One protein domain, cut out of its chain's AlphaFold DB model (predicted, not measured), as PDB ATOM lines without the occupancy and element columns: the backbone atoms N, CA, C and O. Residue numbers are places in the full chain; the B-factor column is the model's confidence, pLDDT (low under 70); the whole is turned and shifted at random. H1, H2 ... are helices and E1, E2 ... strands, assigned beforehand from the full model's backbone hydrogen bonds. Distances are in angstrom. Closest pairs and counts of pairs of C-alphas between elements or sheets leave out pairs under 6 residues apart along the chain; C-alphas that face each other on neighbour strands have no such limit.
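What this domain is: This is residues 12 to 73 of the 224 residues of an uncharacterized protein of Phytophthora fragariae (UniProt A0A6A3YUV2). With little regular structure, this is a loose, elongated model: a short two-strand ribbon, E1 and E2, with both ends of the printed part beyond one end of it and H2 far out at the other. H1 runs lengthwise to one side, and residues 33 to 34 pair with E1. The printed part has 62 residues, 21 in named elements, in the order E1, H1, H2, E2; the sheet is antiparallel and the class mixed. The radius of gyration of the C-alphas is 13.5 A; the spans are 42, 25 and 21 A.

Where its parts are: E1, residues 19 to 21, begins at C-alpha 19 (42.215, -1.797, 26.643). E2, residues 66 to 68, ends at C-alpha 68 (42.614, 0.748, 22.372). H1, residues 40 to 49, measures 14.5 A; H2 holds residues 53 to 57.

How they stand to each other: E1 and E2 are antiparallel at 150 degrees; N 20 and O 67 are within hydrogen-bond range at 2.8 A. Residues 20 to 21 of E1 also pair antiparallel with residues 33 to 34. H1 and E2 are apart, as are H1 and H2. In H1 and H2 every O i to N i+4 pair is within hydrogen-bond range.

The domain as a whole: The farthest C-alphas, of Pro 53 and Ala 73, are 42.8 A apart. The printed part has no cut. The link E1 to H1, 18 residues, is long. Residues 12, 14 and 71 to 73 are under 70 in pLDDT.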
ATOM      1  N   GLN A  12      51.464   5.768  17.282       69.00
ATOM      2  CA  GLN A  12      52.324   5.442  18.419       69.00
ATOM      3  C   GLN A  12      51.492   4.723  19.477       69.00
ATOM      4  O   GLN A  12      50.515   5.260  20.004       69.00
ATOM      5  N   LEU A  13      51.878   3.481  19.756       71.38
ATOM      6  CA  LEU A  13      51.338   2.724  20.873       71.38
ATOM      7  C   LEU A  13      51.911   3.303  22.177       71.38
ATOM      8  O   LEU A  13      53.123   3.519  22.251       71.38
ATOM      9  N   PRO A  14      51.070   3.571  23.190       69.69
ATOM     10  CA  PRO A  14      51.543   3.872  24.538       69.69
ATOM     11  C   PRO A  14      52.426   2.735  25.074       69.69
ATOM     12  O   PRO A  14      52.231   1.582  24.689       69.69
ATOM     13  N   ALA A  15      53.364   3.057  25.971       71.44
ATOM     14  CA  ALA A  15      54.238   2.061  26.603       71.44
ATOM     15  C   ALA A  15      53.434   0.976  27.343       71.44
ATOM     16  O   ALA A  15      53.757  -0.200  27.216       71.44
ATOM     17  N   ASP A  16      52.339   1.379  27.997       76.56
ATOM     18  CA  ASP A  16      51.367   0.490  28.634       76.56
ATOM     19  C   ASP A  16      49.969   0.728  28.030       76.56
ATOM     20  O   ASP A  16      49.280   1.691  28.386       76.56
ATOM     21  N   PRO A  17      49.544  -0.082  27.044       78.31
ATOM     22  CA  PRO A  17      48.258   0.090  26.380       78.31
ATOM     23  C   PRO A  17      47.093  -0.421  27.242       78.31
ATOM     24  O   PRO A  17      46.861  -1.624  27.344       78.31
ATOM     25  N   SER A  18      46.292   0.494  27.790       86.12
ATOM     26  CA  SER A  18      45.008   0.157  28.421       86.12
ATOM     27  C   SER A  18      43.947  -0.183  27.371       86.12
ATOM     28  O   SER A  18      43.668   0.610  26.464       86.12
ATOM     29  N   ILE A  19      43.318  -1.352  27.506       88.25
ATOM     30  CA  ILE A  19      42.215  -1.797  26.643       88.25
ATOM     31  C   ILE A  19      40.897  -1.552  27.367       88.25
ATOM     32  O   ILE A  19      40.746  -1.924  28.524       88.25
ATOM     33  N   TYR A  20      39.917  -0.979  26.679       90.19
ATOM     34  CA  TYR A  20      38.615  -0.647  27.247       90.19
ATOM     35  C   TYR A  20      37.508  -1.469  26.597       90.19
ATOM     36  O   TYR A  20      37.476  -1.605  25.377       90.19
ATOM     37  N   LEU A  21      36.561  -1.976  27.385       89.31
ATOM     38  CA  LEU A  21      35.400  -2.711  26.889       89.31
ATOM     39  C   LEU A  21      34.131  -1.862  26.965       89.31
ATOM     40  O   LEU A  21      33.795  -1.285  28.006       89.31
ATOM     41  N   ARG A  22      33.364  -1.871  25.876       87.81
ATOM     42  CA  ARG A  22      32.015  -1.308  25.844       87.81
ATOM     43  C   ARG A  22      31.003  -2.275  26.468       87.81
ATOM     44  O   ARG A  22      30.792  -3.382  25.975       87.81
ATOM     45  N   ARG A  23      30.340  -1.852  27.551       79.50
ATOM     46  CA  ARG A  23      29.424  -2.711  28.329       79.50
ATOM     47  C   ARG A  23      28.015  -2.818  27.765       79.50
ATOM     48  O   ARG A  23      27.338  -3.800  28.053       79.50
ATOM     49  N   THR A  24      27.551  -1.845  26.990       76.81
ATOM     50  CA  THR A  24      26.242  -1.884  26.328       76.81
ATOM     51  C   THR A  24      26.290  -1.173  24.977       76.81
ATOM     52  O   THR A  24      27.116  -0.287  24.755       76.81
ATOM     53  N   LYS A  25      25.374  -1.528  24.063       74.25
ATOM     54  CA  LYS A  25      25.294  -0.927  22.717       74.25
ATOM     55  C   LYS A  25      25.035   0.585  22.720       74.25
ATOM     56  O   LYS A  25      25.315   1.226  21.716       74.25
ATOM     57  N   ASN A  26      24.533   1.152  23.819       76.75
ATOM     58  CA  ASN A  26      24.183   2.573  23.922       76.75
ATOM     59  C   ASN A  26      25.087   3.343  24.895       76.75
ATOM     60  O   ASN A  26      24.820   4.509  25.184       76.75
ATOM     61  N   ASP A  27      26.153   2.720  25.409       80.31
ATOM     62  CA  ASP A  27      27.086   3.423  26.284       80.31
ATOM     63  C   ASP A  27      27.883   4.474  25.520       80.31
ATOM     64  O   ASP A  27      28.348   4.247  24.397       80.31
ATOM     65  N   THR A  28      28.061   5.616  26.179       81.62
ATOM     66  CA  THR A  28      29.002   6.651  25.768       81.62
ATOM     67  C   THR A  28      30.423   6.224  26.122       81.62
ATOM     68  O   THR A  28      30.639   5.458  27.061       81.62
ATOM     69  N   GLN A  29      31.408   6.759  25.400       80.06
ATOM     70  CA  GLN A  29      32.826   6.436  25.592       80.06
ATOM     71  C   GLN A  29      33.298   6.593  27.049       80.06
ATOM     72  O   GLN A  29      34.072   5.780  27.540       80.06
ATOM     73  N   ALA A  30      32.781   7.595  27.766       81.62
ATOM     74  CA  ALA A  30      33.105   7.843  29.172       81.62
ATOM     75  C   ALA A  30      32.705   6.697  30.125       81.62
ATOM     76  O   ALA A  30      33.146   6.671  31.267       81.62
ATOM     77  N   LYS A  31      31.848   5.770  29.678       83.69
ATOM     78  CA  LYS A  31      31.362   4.628  30.467       83.69
ATOM     79  C   LYS A  31      32.089   3.320  30.150       83.69
ATOM     80  O   LYS A  31      31.703   2.274  30.674       83.69
ATOM     81  N   TYR A  32      33.085   3.344  29.267       89.12
ATOM     82  CA  TYR A  32      33.848   2.143  28.945       89.12
ATOM     83  C   TYR A  32      34.722   1.759  30.139       89.12
ATOM     84  O   TYR A  32      35.266   2.623  30.821       89.12
ATOM     85  N   ILE A  33      34.835   0.458  30.403       87.44
ATOM     86  CA  ILE A  33      35.624  -0.053  31.527       87.44
ATOM     87  C   ILE A  33      36.978  -0.515  31.017       87.44
ATOM     88  O   ILE A  33      37.038  -1.291  30.067       87.44
ATOM     89  N   GLU A  34      38.041  -0.069  31.674       89.75
ATOM     90  CA  GLU A  34      39.384  -0.598  31.469       89.75
ATOM     91  C   GLU A  34      39.443  -2.077  31.874       89.75
ATOM     92  O   GLU A  34      39.067  -2.454  32.987       89.75
ATOM     93  N   LEU A  35      39.898  -2.921  30.953       88.19
ATOM     94  CA  LEU A  35      40.080  -4.344  31.167       88.19
ATOM     95  C   LEU A  35      41.377  -4.592  31.928       88.19
ATOM     96  O   LEU A  35      42.469  -4.283  31.459       88.19
ATOM     97  N   THR A  36      41.238  -5.230  33.081       87.31
ATOM     98  CA  THR A  36      42.330  -5.766  33.887       87.31
ATOM     99  C   THR A  36      42.182  -7.287  33.973       87.31
ATOM    100  O   THR A  36      41.075  -7.807  33.784       87.31
ATOM    101  N   PRO A  37      43.253  -8.034  34.292       86.94
ATOM    102  CA  PRO A  37      43.159  -9.482  34.486       86.94
ATOM    103  C   PRO A  37      42.088  -9.886  35.514       86.94
ATOM    104  O   PRO A  37      41.431 -10.913  35.358       86.94
ATOM    105  N   GLU A  38      41.868  -9.047  36.527       87.62
ATOM    106  CA  GLU A  38      40.916  -9.278  37.615       87.62
ATOM    107  C   GLU A  38      39.455  -9.056  37.191       87.62
ATOM    108  O   GLU A  38      38.556  -9.764  37.648       87.62
ATOM    109  N   ASN A  39      39.195  -8.094  36.296       89.25
ATOM    110  CA  ASN A  39      37.834  -7.724  35.895       89.25
ATOM    111  C   ASN A  39      37.408  -8.275  34.523       89.25
ATOM    112  O   ASN A  39      36.236  -8.140  34.158       89.25
ATOM    113  N   PHE A  40      38.312  -8.924  33.783       87.62
ATOM    114  CA  PHE A  40      38.072  -9.391  32.418       87.62
ATOM    115  C   PHE A  40      36.848 -10.311  32.316       87.62
ATOM    116  O   PHE A  40      35.857  -9.988  31.653       87.62
ATOM    117  N   LEU A  41      36.881 -11.441  33.027       87.75
ATOM    118  CA  LEU A  41      35.813 -12.438  32.983       87.75
ATOM    119  C   LEU A  41      34.481 -11.903  33.555       87.75
ATOM    120  O   LEU A  41      33.457 -12.053  32.879       87.75
ATOM    121  N   PRO A  42      34.453 -11.223  34.724       89.56
ATOM    122  CA  PRO A  42      33.229 -10.605  35.236       89.56
ATOM    123  C   PRO A  42      32.586  -9.609  34.263       89.56
ATOM    124  O   PRO A  42      31.360  -9.582  34.124       89.56
ATOM    125  N   THR A  43      33.388  -8.805  33.558       87.06
ATOM    126  CA  THR A  43      32.871  -7.771  32.646       87.06
ATOM    127  C   THR A  43      32.254  -8.388  31.390       87.06
ATOM    128  O   THR A  43      31.173  -7.965  30.966       87.06
ATOM    129  N   LEU A  44      32.869  -9.440  30.838       88.38
ATOM    130  CA  LEU A  44      32.308 -10.191  29.709       88.38
ATOM    131  C   LEU A  44      31.006 -10.904  30.086       88.38
ATOM    132  O   LEU A  44      30.015 -10.794  29.365       88.38
ATOM    133  N   GLN A  45      30.974 -11.572  31.242       88.44
ATOM    134  CA  GLN A  45      29.760 -12.218  31.749       88.44
ATOM    135  C   GLN A  45      28.635 -11.206  31.979       88.44
ATOM    136  O   GLN A  45      27.479 -11.477  31.662       88.44
ATOM    137  N   TYR A  46      28.959 -10.021  32.501       87.06
ATOM    138  CA  TYR A  46      27.987  -8.948  32.663       87.06
ATOM    139  C   TYR A  46      27.424  -8.480  31.315       87.06
ATOM    140  O   TYR A  46      26.208  -8.389  31.163       87.06
ATOM    141  N   ARG A  47      28.280  -8.239  30.311       86.25
ATOM    142  CA  ARG A  47      27.833  -7.859  28.962       86.25
ATOM    143  C   ARG A  47      26.959  -8.944  28.329       86.25
ATOM    144  O   ARG A  47      25.956  -8.605  27.705       86.25
ATOM    145  N   TRP A  48      27.316 -10.211  28.525       86.06
ATOM    146  CA  TRP A  48      26.555 -11.369  28.057       86.06
ATOM    147  C   TRP A  48      25.165 -11.462  28.707       86.06
ATOM    148  O   TRP A  48      24.184 -11.783  28.045       86.06
ATOM    149  N   LYS A  49      25.037 -11.114  29.993       86.25
ATOM    150  CA  LYS A  49      23.728 -11.038  30.669       86.25
ATOM    151  C   LYS A  49      22.837  -9.909  30.140       86.25
ATOM    152  O   LYS A  49      21.625  -9.979  30.299       86.25
ATOM    153  N   LEU A  50      23.422  -8.883  29.523       84.69
ATOM    154  CA  LEU A  50      22.712  -7.740  28.938       84.69
ATOM    155  C   LEU A  50      22.423  -7.905  27.438       84.69
ATOM    156  O   LEU A  50      22.168  -6.916  26.746       84.69
ATOM    157  N   LEU A  51      22.512  -9.128  26.910       83.69
ATOM    158  CA  LEU A  51      22.054  -9.418  25.558       83.69
ATOM    159  C   LEU A  51      20.544  -9.208  25.479       83.69
ATOM    160  O   LEU A  51      19.774  -9.715  26.294       83.69
ATOM    161  N   THR A  52      20.124  -8.435  24.489       81.94
ATOM    162  CA  THR A  52      18.707  -8.221  24.208       81.94
ATOM    163  C   THR A  52      18.124  -9.437  23.477       81.94
ATOM    164  O   THR A  52      18.870 -10.214  22.874       81.94
ATOM    165  N   PRO A  53      16.791  -9.619  23.459       81.56
ATOM    166  CA  PRO A  53      16.160 -10.682  22.676       81.56
ATOM    167  C   PRO A  53      16.522 -10.647  21.185       81.56
ATOM    168  O   PRO A  53      16.518 -11.688  20.537       81.56
ATOM    169  N   ASP A  54      16.840  -9.468  20.646       81.12
ATOM    170  CA  ASP A  54      17.309  -9.298  19.270       81.12
ATOM    171  C   ASP A  54      18.759  -9.777  19.081       81.12
ATOM    172  O   ASP A  54      19.062 -10.467  18.108       81.12
ATOM    173  N   ASP A  55      19.634  -9.515  20.060       80.62
ATOM    174  CA  ASP A  55      21.003 -10.048  20.072       80.62
ATOM    175  C   ASP A  55      21.009 -11.582  20.122       80.62
ATOM    176  O   ASP A  55      21.801 -12.226  19.437       80.62
ATOM    177  N   LEU A  56      20.093 -12.173  20.900       80.38
ATOM    178  CA  LEU A  56      19.946 -13.626  21.017       80.38
ATOM    179  C   LEU A  56      19.483 -14.284  19.706       80.38
ATOM    180  O   LEU A  56      19.878 -15.409  19.412       80.38
ATOM    181  N   ARG A  57      18.681 -13.586  18.890       83.56
ATOM    182  CA  ARG A  57      18.262 -14.068  17.559       83.56
ATOM    183  C   ARG A  57      19.403 -14.040  16.542       83.56
ATOM    184  O   ARG A  57      19.403 -14.843  15.615       83.56
ATOM    185  N   HIS A  58      20.378 -13.154  16.735       82.94
ATOM    186  CA  HIS A  58      21.515 -12.948  15.836       82.94
ATOM    187  C   HIS A  58      22.854 -13.285  16.508       82.94
ATOM    188  O   HIS A  58      23.869 -12.654  16.213       82.94
ATOM    189  N   LEU A  59      22.878 -14.293  17.392       79.12
ATOM    190  CA  LEU A  59      24.069 -14.691  18.161       79.12
ATOM    191  C   LEU A  59      25.311 -14.929  17.293       79.12
ATOM    192  O   LEU A  59      26.413 -14.607  17.723       79.12
ATOM    193  N   GLY A  60      25.138 -15.436  16.067       77.44
ATOM    194  CA  GLY A  60      26.242 -15.649  15.122       77.44
ATOM    195  C   GLY A  60      26.988 -14.370  14.715       77.44
ATOM    196  O   GLY A  60      28.131 -14.452  14.284       77.44
ATOM    197  N   ASN A  61      26.371 -13.201  14.904       79.25
ATOM    198  CA  ASN A  61      26.940 -11.887  14.598       79.25
ATOM    199  C   ASN A  61      27.298 -11.096  15.867       79.25
ATOM    200  O   ASN A  61      27.668  -9.923  15.786       79.25
ATOM    201  N   PHE A  62      27.133 -11.692  17.051       82.38
ATOM    202  CA  PHE A  62      27.444 -11.016  18.299       82.38
ATOM    203  C   PHE A  62      28.961 -10.933  18.506       82.38
ATOM    204  O   PHE A  62      29.668 -11.938  18.449       82.38
ATOM    205  N   GLN A  63      29.450  -9.732  18.809       84.44
ATOM    206  CA  GLN A  63      30.858  -9.464  19.078       84.44
ATOM    207  C   GLN A  63      31.021  -8.560  20.302       84.44
ATOM    208  O   GLN A  63      30.200  -7.676  20.567       84.44
ATOM    209  N   PHE A  64      32.104  -8.776  21.044       87.00
ATOM    210  CA  PHE A  64      32.538  -7.862  22.094       87.00
ATOM    211  C   PHE A  64      33.373  -6.740  21.474       87.00
ATOM    212  O   PHE A  64      34.344  -6.999  20.770       87.00
ATOM    213  N   GLU A  65      33.003  -5.490  21.743       86.50
ATOM    214  CA  GLU A  65      33.722  -4.319  21.241       86.50
ATOM    215  C   GLU A  65      34.743  -3.847  22.283       86.50
ATOM    216  O   GLU A  65      34.370  -3.339  23.348       86.50
ATOM    217  N   ALA A  66      36.025  -4.018  21.961       88.19
ATOM    218  CA  ALA A  66      37.149  -3.522  22.746       88.19
ATOM    219  C   ALA A  66      37.872  -2.393  21.998       88.19
ATOM    220  O   ALA A  66      38.033  -2.437  20.778       88.19
ATOM    221  N   PHE A  67      38.313  -1.384  22.741       87.75
ATOM    222  CA  PHE A  67      38.924  -0.169  22.223       87.75
ATOM    223  C   PHE A  67      40.307   0.018  22.831       87.75
ATOM    224  O   PHE A  67      40.484  -0.091  24.043       87.75
ATOM    225  N   LEU A  68      41.273   0.345  21.978       87.12
ATOM    226  CA  LEU A  68      42.614   0.748  22.372       87.12
ATOM    227  C   LEU A  68      42.830   2.196  21.938       87.12
ATOM    228  O   LEU A  68      42.660   2.527  20.763       87.12
ATOM    229  N   TYR A  69      43.224   3.053  22.876       81.56
ATOM    230  CA  TYR A  69      43.515   4.450  22.579       81.56
ATOM    231  C   TYR A  69      45.000   4.622  22.293       81.56
ATOM    232  O   TYR A  69      45.847   4.427  23.159       81.56
ATOM    233  N   VAL A  70      45.306   5.000  21.056       80.06
ATOM    234  CA  VAL A  70      46.665   5.309  20.610       80.06
ATOM    235  C   VAL A  70      46.831   6.810  20.459       80.06
ATOM    236  O   VAL A  70      45.914   7.511  20.019       80.06
ATOM    237  N   GLN A  71      48.012   7.308  20.805       65.62
ATOM    238  CA  GLN A  71      48.361   8.685  20.506       65.62
ATOM    239  C   GLN A  71      48.846   8.768  19.062       65.62
ATOM    240  O   GLN A  71      49.534   7.890  18.530       65.62
ATOM    241  N   ARG A  72      48.468   9.852  18.392       59.94
ATOM    242  CA  ARG A  72      49.077  10.177  17.111       59.94
ATOM    243  C   ARG A  72      50.515  10.601  17.394       59.94
ATOM    244  O   ARG A  72      50.714  11.424  18.284       59.94
ATOM    245  N   ALA A  73      51.479  10.067  16.640       60.25
ATOM    246  CA  ALA A  73      52.870  10.501  16.732       60.25
ATOM    247  C   ALA A  73      52.949  12.036  16.747       60.25
ATOM    248  O   ALA A  73      52.281  12.676  15.922       60.25
TER     249      ALA A  73